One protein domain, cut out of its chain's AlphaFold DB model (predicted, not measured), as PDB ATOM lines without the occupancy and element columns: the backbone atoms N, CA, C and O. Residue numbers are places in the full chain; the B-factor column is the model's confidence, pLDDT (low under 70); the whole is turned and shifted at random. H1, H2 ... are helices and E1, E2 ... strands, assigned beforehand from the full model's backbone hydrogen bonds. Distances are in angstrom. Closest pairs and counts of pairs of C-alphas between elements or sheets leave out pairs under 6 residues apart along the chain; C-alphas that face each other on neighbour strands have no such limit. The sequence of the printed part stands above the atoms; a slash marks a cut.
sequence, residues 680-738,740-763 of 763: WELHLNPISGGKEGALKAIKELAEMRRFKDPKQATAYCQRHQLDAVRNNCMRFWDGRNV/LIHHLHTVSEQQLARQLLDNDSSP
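This is residues 680 to 738 and 740 to 763 of the 763 residues of the protein "Hypothetical protein" of Symbiodinium natans (UniProt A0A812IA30). The longest helix, H1, runs through the middle, with H5 side by side with it on one side; on the other side H4 crosses its last residues, and H2 and H3 make the far end beyond H4. The 83 printed residues hold, in order, H1, H2, H3, H4, the strand E1 and H5, mostly helix. Residues 680 to 681 pair briefly, parallel, with residues 741 to 742 of E1. The whole is compact and rounded, with a radius of gyration of the C-alphas of 12.1 A and spans of 32 by 26 by 19 A.

Find C-alpha 690 at (-29.533, -58.215, 76.484); from there H1 runs 21.1 A to residue 704. Next come H2, residues 710 to 718, 12.1 A; H3, residues 723 to 727; H4, residues 729 to 735; and E1, residues 740 to 742. H5 runs 15.1 A from residue 747 to C-alpha 757 at (-20.008, -41.752, 70.411).

Look at Ala 702 and Leu 757, the closest C-alphas of H1 and H5, 5.7 A apart: these helices touch at a shallow tilt of 8 degrees, the same way. H1 touches H4 with residues 700 to 704 alone, about perpendicular at 88 degrees; C-alphas 701 and 732 come closest, 5.7 A. H4 touches H2 at a steep tilt of 52 degrees, opposite ways, closest at C-alphas 717 and 729, 5.8 A. H2 and H3 only just touch, only at the corner, with 3 pairs of C-alphas within 8 A, closest at 717 and 726, 4.9 A. The helix packing is mostly crossed, only just, with 1 of 3 pairs at a shallow tilt. E1 pairs with no named strand. In H1 to H5 every O i to N i+4 pair is within hydrogen-bond range.

C-alphas 711 and 747 are farthest apart, 33.7 A. Residue 739 is not printed, and C-alphas 738 and 740 are 5.5 A apart across the cut. No link printed whole is long. Residues 761 to 763 are under pLDDT 70.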
ATOM      1  N   TRP A 680     -13.981 -50.280  77.294       94.31
ATOM      2  CA  TRP A 680     -15.133 -50.588  78.139       94.31
ATOM      3  C   TRP A 680     -15.880 -51.826  77.632       94.31
ATOM      4  O   TRP A 680     -16.046 -52.011  76.430       94.31
ATOM      5  N   GLU A 681     -16.337 -52.682  78.545       92.38
ATOM      6  CA  GLU A 681     -17.000 -53.948  78.201       92.38
ATOM      7  C   GLU A 681     -18.514 -53.823  78.290       92.38
ATOM      8  O   GLU A 681     -19.069 -53.627  79.376       92.38
ATOM      9  N   LEU A 682     -19.198 -54.017  77.158       92.75
ATOM     10  CA  LEU A 682     -20.657 -53.980  77.112       92.75
ATOM     11  C   LEU A 682     -21.289 -55.163  77.845       92.75
ATOM     12  O   LEU A 682     -22.377 -55.015  78.393       92.75
ATOM     13  N   HIS A 683     -20.615 -56.309  77.957       86.50
ATOM     14  CA  HIS A 683     -21.139 -57.436  78.735       86.50
ATOM     15  C   HIS A 683     -21.165 -57.149  80.248       86.50
ATOM     16  O   HIS A 683     -21.982 -57.714  80.974       86.50
ATOM     17  N   LEU A 684     -20.315 -56.232  80.726       85.81
ATOM     18  CA  LEU A 684     -20.341 -55.754  82.105       85.81
ATOM     19  C   LEU A 684     -21.248 -54.529  82.291       85.81
ATOM     20  O   LEU A 684     -21.197 -53.875  83.342       85.81
ATOM     21  N   ASN A 685     -22.063 -54.185  81.290       89.44
ATOM     22  CA  ASN A 685     -22.990 -53.080  81.433       89.44
ATOM     23  C   ASN A 685     -23.991 -53.382  82.573       89.44
ATOM     24  O   ASN A 685     -24.496 -54.500  82.695       89.44
ATOM     25  N   PRO A 686     -24.291 -52.399  83.434       90.94
ATOM     26  CA  PRO A 686     -25.175 -52.613  84.575       90.94
ATOM     27  C   PRO A 686     -26.666 -52.640  84.196       90.94
ATOM     28  O   PRO A 686     -27.506 -52.906  85.059       90.94
ATOM     29  N   ILE A 687     -27.021 -52.330  82.945       93.50
ATOM     30  CA  ILE A 687     -28.402 -52.257  82.461       93.50
ATOM     31  C   ILE A 687     -28.790 -53.623  81.880       93.50
ATOM     32  O   ILE A 687     -28.474 -53.972  80.748       93.50
ATOM     33  N   SER A 688     -29.529 -54.411  82.655       88.88
ATOM     34  CA  SER A 688     -30.035 -55.702  82.186       88.88
ATOM     35  C   SER A 688     -30.937 -55.573  80.943       88.88
ATOM     36  O   SER A 688     -31.509 -54.517  80.668       88.88
ATOM     37  N   GLY A 689     -31.091 -56.675  80.199       86.88
ATOM     38  CA  GLY A 689     -32.015 -56.757  79.055       86.88
ATOM     39  C   GLY A 689     -31.383 -57.138  77.715       86.88
ATOM     40  O   GLY A 689     -31.953 -56.810  76.676       86.88
ATOM     41  N   GLY A 690     -30.213 -57.790  77.713       92.75
ATOM     42  CA  GLY A 690     -29.533 -58.215  76.484       92.75
ATOM     43  C   GLY A 690     -29.318 -57.037  75.532       92.75
ATOM     44  O   GLY A 690     -28.822 -55.989  75.947       92.75
ATOM     45  N   LYS A 691     -29.781 -57.185  74.288       94.69
ATOM     46  CA  LYS A 691     -29.698 -56.162  73.236       94.69
ATOM     47  C   LYS A 691     -30.290 -54.804  73.641       94.69
ATOM     48  O   LYS A 691     -29.693 -53.762  73.396       94.69
ATOM     49  N   GLU A 692     -31.465 -54.771  74.274       96.12
ATOM     50  CA  GLU A 692     -32.071 -53.490  74.680       96.12
ATOM     51  C   GLU A 692     -31.273 -52.801  75.790       96.12
ATOM     52  O   GLU A 692     -31.161 -51.572  75.802       96.12
ATOM     53  N   GLY A 693     -30.723 -53.592  76.715       96.00
ATOM     54  CA  GLY A 693     -29.840 -53.107  77.773       96.00
ATOM     55  C   GLY A 693     -28.559 -52.506  77.198       96.00
ATOM     56  O   GLY A 693     -28.191 -51.389  77.558       96.00
ATOM     57  N   ALA A 694     -27.960 -53.184  76.217       96.25
ATOM     58  CA  ALA A 694     -26.794 -52.713  75.478       96.25
ATOM     59  C   ALA A 694     -27.051 -51.380  74.747       96.25
ATOM     60  O   ALA A 694     -26.307 -50.416  74.930       96.25
ATOM     61  N   LEU A 695     -28.151 -51.271  73.994       97.44
ATOM     62  CA  LEU A 695     -28.526 -50.026  73.308       97.44
ATOM     63  C   LEU A 695     -28.784 -48.870  74.288       97.44
ATOM     64  O   LEU A 695     -28.421 -47.727  74.005       97.44
ATOM     65  N   LYS A 696     -29.403 -49.146  75.444       97.75
ATOM     66  CA  LYS A 696     -29.574 -48.152  76.515       97.75
ATOM     67  C   LYS A 696     -28.221 -47.733  77.082       97.75
ATOM     68  O   LYS A 696     -27.974 -46.539  77.182       97.75
ATOM     69  N   ALA A 697     -27.325 -48.675  77.367       97.50
ATOM     70  CA  ALA A 697     -25.991 -48.374  77.873       97.50
ATOM     71  C   ALA A 697     -25.191 -47.471  76.918       97.50
ATOM     72  O   ALA A 697     -24.564 -46.522  77.377       97.50
ATOM     73  N   ILE A 698     -25.275 -47.692  75.601       97.88
ATOM     74  CA  ILE A 698     -24.642 -46.822  74.593       97.88
ATOM     75  C   ILE A 698     -25.207 -45.393  74.653       97.88
ATOM     76  O   ILE A 698     -24.447 -44.426  74.612       97.88
ATOM     77  N   LYS A 699     -26.532 -45.240  74.790       97.88
ATOM     78  CA  LYS A 699     -27.169 -43.921  74.951       97.88
ATOM     79  C   LYS A 699     -26.723 -43.225  76.234       97.88
ATOM     80  O   LYS A 699     -26.437 -42.034  76.194       97.88
ATOM     81  N   GLU A 700     -26.614 -43.963  77.335       97.94
ATOM     82  CA  GLU A 700     -26.119 -43.425  78.606       97.94
ATOM     83  C   GLU A 700     -24.658 -42.974  78.498       97.94
ATOM     84  O   GLU A 700     -24.325 -41.872  78.924       97.94
ATOM     85  N   LEU A 701     -23.785 -43.768  77.863       97.31
ATOM     86  CA  LEU A 701     -22.399 -43.367  77.592       97.31
ATOM     87  C   LEU A 701     -22.347 -42.069  76.778       97.31
ATOM     88  O   LEU A 701     -21.573 -41.171  77.104       97.31
ATOM     89  N   ALA A 702     -23.201 -41.937  75.760       97.25
ATOM     90  CA  ALA A 702     -23.289 -40.729  74.947       97.25
ATOM     91  C   ALA A 702     -23.795 -39.513  75.737       97.25
ATOM     92  O   ALA A 702     -23.243 -38.421  75.593       97.25
ATOM     93  N   GLU A 703     -24.799 -39.690  76.600       97.62
ATOM     94  CA  GLU A 703     -25.314 -38.620  77.459       97.62
ATOM     95  C   GLU A 703     -24.240 -38.140  78.441       97.62
ATOM     96  O   GLU A 703     -24.038 -36.932  78.593       97.62
ATOM     97  N   MET A 704     -23.466 -39.063  79.028       97.25
ATOM     98  CA  MET A 704     -22.391 -38.720  79.963       97.25
ATOM     99  C   MET A 704     -21.347 -37.777  79.357       97.25
ATOM    100  O   MET A 704     -20.769 -36.964  80.081       97.25
ATOM    101  N   ARG A 705     -21.107 -37.837  78.038       95.94
ATOM    102  CA  ARG A 705     -20.139 -36.963  77.342       95.94
ATOM    103  C   ARG A 705     -20.511 -35.485  77.397       95.94
ATOM    104  O   ARG A 705     -19.640 -34.640  77.201       95.94
ATOM    105  N   ARG A 706     -21.780 -35.158  77.656       96.38
ATOM    106  CA  ARG A 706     -22.256 -33.770  77.750       96.38
ATOM    107  C   ARG A 706     -21.813 -33.083  79.037       96.38
ATOM    108  O   ARG A 706     -21.748 -31.854  79.074       96.38
ATOM    109  N   PHE A 707     -21.506 -33.845  80.085       97.25
ATOM    110  CA  PHE A 707     -21.087 -33.276  81.360       97.25
ATOM    111  C   PHE A 707     -19.590 -32.970  81.348       97.25
ATOM    112  O   PHE A 707     -18.759 -33.789  80.954       97.25
ATOM    113  N   LYS A 708     -19.239 -31.766  81.808       95.62
ATOM    114  CA  LYS A 708     -17.847 -31.289  81.822       95.62
ATOM    115  C   LYS A 708     -17.032 -31.869  82.972       95.62
ATOM    116  O   LYS A 708     -15.817 -31.988  82.862       95.62
ATOM    117  N   ASP A 709     -17.697 -32.220  84.069       96.25
ATOM    118  CA  ASP A 709     -17.051 -32.676  85.293       96.25
ATOM    119  C   ASP A 709     -17.853 -33.791  86.000       96.25
ATOM    120  O   ASP A 709     -19.061 -33.935  85.768       96.25
ATOM    121  N   PRO A 710     -17.204 -34.569  86.889       96.88
ATOM    122  CA  PRO A 710     -17.852 -35.682  87.580       96.88
ATOM    123  C   PRO A 710     -19.015 -35.265  88.490       96.88
ATOM    124  O   PRO A 710     -19.900 -36.077  88.764       96.88
ATOM    125  N   LYS A 711     -19.047 -34.014  88.979       97.50
ATOM    126  CA  LYS A 711     -20.125 -33.533  89.859       97.50
ATOM    127  C   LYS A 711     -21.413 -33.344  89.066       97.50
ATOM    128  O   LYS A 711     -22.474 -33.754  89.535       97.50
ATOM    129  N   GLN A 712     -21.323 -32.786  87.857       98.06
ATOM    130  CA  GLN A 712     -22.460 -32.671  86.939       98.06
ATOM    131  C   GLN A 712     -23.021 -34.048  86.564       98.06
ATOM    132  O   GLN A 712     -24.231 -34.255  86.657       98.06
ATOM    133  N   ALA A 713     -22.147 -35.004  86.230       97.69
ATOM    134  CA  ALA A 713     -22.554 -36.378  85.938       97.69
ATOM    135  C   ALA A 713     -23.222 -37.047  87.149       97.69
ATOM    136  O   ALA A 713     -24.294 -37.633  87.025       97.69
ATOM    137  N   THR A 714     -22.663 -36.875  88.350       97.94
ATOM    138  CA  THR A 714     -23.257 -37.401  89.590       97.94
ATOM    139  C   THR A 714     -24.651 -36.823  89.840       97.94
ATOM    140  O   THR A 714     -25.577 -37.570  90.154       97.94
ATOM    141  N   ALA A 715     -24.838 -35.513  89.654       98.19
ATOM    142  CA  ALA A 715     -26.140 -34.866  89.809       98.19
ATOM    143  C   ALA A 715     -27.170 -35.360  88.775       98.19
ATOM    144  O   ALA A 715     -28.354 -35.485  89.092       98.19
ATOM    145  N   TYR A 716     -26.730 -35.658  87.548       98.25
ATOM    146  CA  TYR A 716     -27.557 -36.317  86.538       98.25
ATOM    147  C   TYR A 716     -27.969 -37.723  86.987       98.25
ATOM    148  O   TYR A 716     -29.164 -38.010  87.068       98.25
ATOM    149  N   CYS A 717     -27.007 -38.557  87.385       98.00
ATOM    150  CA  CYS A 717     -27.262 -39.922  87.837       98.00
ATOM    151  C   CYS A 717     -28.198 -39.976  89.046       98.00
ATOM    152  O   CYS A 717     -29.090 -40.810  89.084       98.00
ATOM    153  N   GLN A 718     -28.053 -39.080  90.026       98.12
ATOM    154  CA  GLN A 718     -28.915 -39.057  91.216       98.12
ATOM    155  C   GLN A 718     -30.400 -38.861  90.875       98.12
ATOM    156  O   GLN A 718     -31.268 -39.395  91.566       98.12
ATOM    157  N   ARG A 719     -30.696 -38.135  89.790       98.06
ATOM    158  CA  ARG A 719     -32.061 -37.909  89.291       98.06
ATOM    159  C   ARG A 719     -32.500 -38.931  88.241       98.06
ATOM    160  O   ARG A 719     -33.631 -38.858  87.766       98.06
ATOM    161  N   HIS A 720     -31.625 -39.857  87.859       98.25
ATOM    162  CA  HIS A 720     -31.910 -40.826  86.813       98.25
ATOM    163  C   HIS A 720     -32.967 -41.842  87.267       98.25
ATOM    164  O   HIS A 720     -32.970 -42.281  88.418       98.25
ATOM    165  N   GLN A 721     -33.872 -42.233  86.366       97.88
ATOM    166  CA  GLN A 721     -34.978 -43.145  86.699       97.88
ATOM    167  C   GLN A 721     -34.521 -44.606  86.838       97.88
ATOM    168  O   GLN A 721     -35.135 -45.381  87.565       97.88
ATOM    169  N   LEU A 722     -33.440 -44.990  86.150       97.50
ATOM    170  CA  LEU A 722     -32.894 -46.348  86.195       97.50
ATOM    171  C   LEU A 722     -31.875 -46.507  87.325       97.50
ATOM    172  O   LEU A 722     -30.794 -45.916  87.267       97.50
ATOM    173  N   ASP A 723     -32.167 -47.394  88.279       97.44
ATOM    174  CA  ASP A 723     -31.259 -47.764  89.375       97.44
ATOM    175  C   ASP A 723     -29.888 -48.235  88.897       97.44
ATOM    176  O   ASP A 723     -28.873 -47.911  89.512       97.44
ATOM    177  N   ALA A 724     -29.842 -48.952  87.772       96.94
ATOM    178  CA  ALA A 724     -28.598 -49.398  87.157       96.94
ATOM    179  C   ALA A 724     -27.640 -48.229  86.868       96.94
ATOM    180  O   ALA A 724     -26.449 -48.341  87.153       96.94
ATOM    181  N   VAL A 725     -28.158 -47.103  86.366       97.56
ATOM    182  CA  VAL A 725     -27.371 -45.890  86.093       97.56
ATOM    183  C   VAL A 725     -27.010 -45.182  87.395       97.56
ATOM    184  O   VAL A 725     -25.850 -44.824  87.583       97.56
ATOM    185  N   ARG A 726     -27.958 -45.054  88.338       97.50
ATOM    186  CA  ARG A 726     -27.702 -44.428  89.651       97.50
ATOM    187  C   ARG A 726     -26.547 -45.104  90.387       97.50
ATOM    188  O   ARG A 726     -25.608 -44.439  90.815       97.50
ATOM    189  N   ASN A 727     -26.604 -46.430  90.475       97.25
ATOM    190  CA  ASN A 727     -25.663 -47.242  91.244       97.25
ATOM    191  C   ASN A 727     -24.307 -47.420  90.546       97.25
ATOM    192  O   ASN A 727     -23.342 -47.810  91.193       97.25
ATOM    193  N   ASN A 728     -24.218 -47.132  89.244       96.69
ATOM    194  CA  ASN A 728     -23.001 -47.302  88.446       96.69
ATOM    195  C   ASN A 728     -22.598 -46.011  87.723       96.69
ATOM    196  O   ASN A 728     -21.970 -46.056  86.667       96.69
ATOM    197  N   CYS A 729     -22.949 -44.854  88.287       97.00
ATOM    198  CA  CYS A 729     -22.742 -43.555  87.652       97.00
ATOM    199  C   CYS A 729     -21.294 -43.340  87.198       97.00
ATOM    200  O   CYS A 729     -21.039 -43.028  86.036       97.00
ATOM    201  N   MET A 730     -20.337 -43.585  88.100       95.38
ATOM    202  CA  MET A 730     -18.917 -43.386  87.805       95.38
ATOM    203  C   MET A 730     -18.404 -44.344  86.734       95.38
ATOM    204  O   MET A 730     -17.553 -43.972  85.941       95.38
ATOM    205  N   ARG A 731     -18.996 -45.534  86.616       94.75
ATOM    206  CA  ARG A 731     -18.642 -46.481  85.561       94.75
ATOM    207  C   ARG A 731     -19.046 -45.980  84.172       94.75
ATOM    208  O   ARG A 731     -18.295 -46.159  83.218       94.75
ATOM    209  N   PHE A 732     -20.224 -45.368  84.050       96.38
ATOM    210  CA  PHE A 732     -20.653 -44.723  82.804       96.38
ATOM    211  C   PHE A 732     -19.855 -43.456  82.522       96.38
ATOM    212  O   PHE A 732     -19.489 -43.204  81.378       96.38
ATOM    213  N   TRP A 733     -19.551 -42.684  83.566       96.38
ATOM    214  CA  TRP A 733     -18.669 -41.534  83.456       96.38
ATOM    215  C   TRP A 733     -17.317 -41.954  82.879       96.38
ATOM    216  O   TRP A 733     -16.940 -41.448  81.829       96.38
ATOM    217  N   ASP A 734     -16.627 -42.915  83.484       93.75
ATOM    218  CA  ASP A 734     -15.310 -43.370  83.029       93.75
ATOM    219  C   ASP A 734     -15.369 -43.979  81.616       93.75
ATOM    220  O   ASP A 734     -14.481 -43.744  80.800       93.75
ATOM    221  N   GLY A 735     -16.461 -44.679  81.286       94.88
ATOM    222  CA  GLY A 735     -16.699 -45.270  79.966       94.88
ATOM    223  C   GLY A 735     -16.973 -44.269  78.834       94.88
ATOM    224  O   GLY A 735     -16.812 -44.609  77.667       94.88
ATOM    225  N   ARG A 736     -17.398 -43.033  79.126       95.25
ATOM    226  CA  ARG A 736     -17.963 -42.110  78.114       95.25
ATOM    227  C   ARG A 736     -16.998 -41.695  76.995       95.25
ATOM    228  O   ARG A 736     -17.438 -41.276  75.927       95.25
ATOM    229  N   ASN A 737     -15.697 -41.743  77.270       94.50
ATOM    230  CA  ASN A 737     -14.639 -41.279  76.371       94.50
ATOM    231  C   ASN A 737     -13.681 -42.402  75.969       94.50
ATOM    232  O   ASN A 737     -12.608 -42.112  75.445       94.50
ATOM    233  N   VAL A 738     -14.044 -43.665  76.212       95.12
ATOM    234  CA  VAL A 738     -13.184 -44.767  75.785       95.12
ATOM    235  C   VAL A 738     -13.131 -44.823  74.258       95.12
ATOM    236  O   VAL A 738     -14.148 -44.611  73.591       95.12
ATOM    237  N   LEU A 740     -12.469 -47.640  72.613       95.69
ATOM    238  CA  LEU A 740     -12.863 -48.998  72.256       95.69
ATOM    239  C   LEU A 740     -13.977 -49.502  73.182       95.69
ATOM    240  O   LEU A 740     -13.856 -49.432  74.408       95.69
ATOM    241  N   ILE A 741     -15.055 -50.033  72.610       96.06
ATOM    242  CA  ILE A 741     -16.110 -50.730  73.351       96.06
ATOM    243  C   ILE A 741     -16.192 -52.167  72.848       96.06
ATOM    244  O   ILE A 741     -16.355 -52.383  71.652       96.06
ATOM    245  N   HIS A 742     -16.104 -53.132  73.759       94.12
ATOM    246  CA  HIS A 742     -16.161 -54.561  73.443       94.12
ATOM    247  C   HIS A 742     -17.591 -55.098  73.472       94.12
ATOM    248  O   HIS A 742     -18.418 -54.610  74.249       94.12
ATOM    249  N   HIS A 743     -17.826 -56.177  72.720       93.38
ATOM    250  CA  HIS A 743     -19.042 -56.996  72.753       93.38
ATOM    251  C   HIS A 743     -20.322 -56.301  72.267       93.38
ATOM    252  O   HIS A 743     -21.393 -56.455  72.856       93.38
ATOM    253  N   LEU A 744     -20.227 -55.542  71.176       95.31
ATOM    254  CA  LEU A 744     -21.378 -55.087  70.397       95.31
ATOM    255  C   LEU A 744     -21.795 -56.217  69.452       95.31
ATOM    256  O   LEU A 744     -21.421 -56.265  68.281       95.31
ATOM    257  N   HIS A 745     -22.576 -57.150  69.982       94.75
ATOM    258  CA  HIS A 745     -23.020 -58.356  69.291       94.75
ATOM    259  C   HIS A 745     -24.144 -58.125  68.274       94.75
ATOM    260  O   HIS A 745     -24.734 -59.099  67.809       94.75
ATOM    261  N   THR A 746     -24.497 -56.879  67.937       96.50
ATOM    262  CA  THR A 746     -25.454 -56.588  66.862       96.50
ATOM    263  C   THR A 746     -25.047 -55.387  66.011       96.50
ATOM    264  O   THR A 746     -24.520 -54.391  66.506       96.50
ATOM    265  N   VAL A 747     -25.421 -55.417  64.728       97.00
ATOM    266  CA  VAL A 747     -25.235 -54.289  63.792       97.00
ATOM    267  C   VAL A 747     -25.867 -53.002  64.326       97.00
ATOM    268  O   VAL A 747     -25.287 -51.927  64.224       97.00
ATOM    269  N   SER A 748     -27.044 -53.105  64.951       97.50
ATOM    270  CA  SER A 748     -27.732 -51.953  65.542       97.50
ATOM    271  C   SER A 748     -26.984 -51.343  66.728       97.50
ATOM    272  O   SER A 748     -27.085 -50.138  66.941       97.50
ATOM    273  N   GLU A 749     -26.247 -52.144  67.504       97.50
ATOM    274  CA  GLU A 749     -25.392 -51.620  68.574       97.50
ATOM    275  C   GLU A 749     -24.207 -50.859  67.973       97.50
ATOM    276  O   GLU A 749     -23.981 -49.715  68.359       97.50
ATOM    277  N   GLN A 750     -23.510 -51.441  66.986       97.38
ATOM    278  CA  GLN A 750     -22.404 -50.787  66.268       97.38
ATOM    279  C   GLN A 750     -22.829 -49.462  65.630       97.38
ATOM    280  O   GLN A 750     -22.183 -48.432  65.823       97.38
ATOM    281  N   GLN A 751     -23.947 -49.477  64.900       97.25
ATOM    282  CA  GLN A 751     -24.481 -48.293  64.236       97.25
ATOM    283  C   GLN A 751     -24.814 -47.193  65.255       97.25
ATOM    284  O   GLN A 751     -24.441 -46.037  65.057       97.25
ATOM    285  N   LEU A 752     -25.466 -47.547  66.369       97.31
ATOM    286  CA  LEU A 752     -25.817 -46.585  67.414       97.31
ATOM    287  C   LEU A 752     -24.575 -46.017  68.117       97.31
ATOM    288  O   LEU A 752     -24.512 -44.811  68.358       97.31
ATOM    289  N   ALA A 753     -23.584 -46.859  68.428       97.00
ATOM    290  CA  ALA A 753     -22.326 -46.422  69.028       97.00
ATOM    291  C   ALA A 753     -21.579 -45.456  68.101       97.00
ATOM    292  O   ALA A 753     -21.183 -44.376  68.537       97.00
ATOM    293  N   ARG A 754     -21.486 -45.767  66.802       95.69
ATOM    294  CA  ARG A 754     -20.902 -44.876  65.789       95.69
ATOM    295  C   ARG A 754     -21.606 -43.523  65.731       95.69
ATOM    296  O   ARG A 754     -20.939 -42.490  65.798       95.69
ATOM    297  N   GLN A 755     -22.935 -43.519  65.660       95.88
ATOM    298  CA  GLN A 755     -23.719 -42.286  65.568       95.88
ATOM    299  C   GLN A 755     -23.561 -41.399  66.812       95.88
ATOM    300  O   GLN A 755     -23.382 -40.187  66.693       95.88
ATOM    301  N   LEU A 756     -23.609 -41.987  68.012       96.25
ATOM    302  CA  LEU A 756     -23.655 -41.220  69.259       96.25
ATOM    303  C   LEU A 756     -22.281 -40.936  69.886       96.25
ATOM    304  O   LEU A 756     -22.096 -39.898  70.524       96.25
ATOM    305  N   LEU A 757     -21.314 -41.846  69.746       95.38
ATOM    306  CA  LEU A 757     -20.008 -41.752  70.411       95.38
ATOM    307  C   LEU A 757     -18.910 -41.223  69.485       95.38
ATOM    308  O   LEU A 757     -17.991 -40.545  69.949       95.38
ATOM    309  N   ASP A 758     -19.035 -41.431  68.176       91.31
ATOM    310  CA  ASP A 758     -18.081 -40.895  67.198       91.31
ATOM    311  C   ASP A 758     -18.558 -39.588  66.543       91.31
ATOM    312  O   ASP A 758     -17.891 -39.057  65.658       91.31
ATOM    313  N   ASN A 759     -19.711 -39.058  66.985       84.00
ATOM    314  CA  ASN A 759     -20.388 -37.884  66.412       84.00
ATOM    315  C   ASN A 759     -20.560 -37.980  64.884       84.00
ATOM    316  O   ASN A 759     -20.534 -36.971  64.177       84.00
ATOM    317  N   ASP A 760     -20.700 -39.197  64.367       74.56
ATOM    318  CA  ASP A 760     -20.825 -39.454  62.942       74.56
ATOM    319  C   ASP A 760     -22.294 -39.355  62.533       74.56
ATOM    320  O   ASP A 760     -23.091 -40.254  62.790       74.56
ATOM    321  N   SER A 761     -22.655 -38.240  61.900       54.91
ATOM    322  CA  SER A 761     -24.021 -37.990  61.440       54.91
ATOM    323  C   SER A 761     -24.402 -38.779  60.183       54.91
ATOM    324  O   SER A 761     -25.550 -38.680  59.746       54.91
ATOM    325  N   SER A 762     -23.481 -39.549  59.583       48.97
ATOM    326  CA  SER A 762     -23.799 -40.346  58.398       48.97
ATOM    327  C   SER A 762     -24.697 -41.545  58.766       48.97
ATOM    328  O   SER A 762     -24.335 -42.318  59.664       48.97
ATOM    329  N   PRO A 763     -25.871 -41.705  58.118       44.16
ATOM    330  CA  PRO A 763     -26.839 -42.747  58.465       44.16
ATOM    331  C   PRO A 763     -26.278 -44.180  58.427       44.16
ATOM    332  O   PRO A 763     -25.414 -44.516  57.576       44.16
TER     333      PRO A 763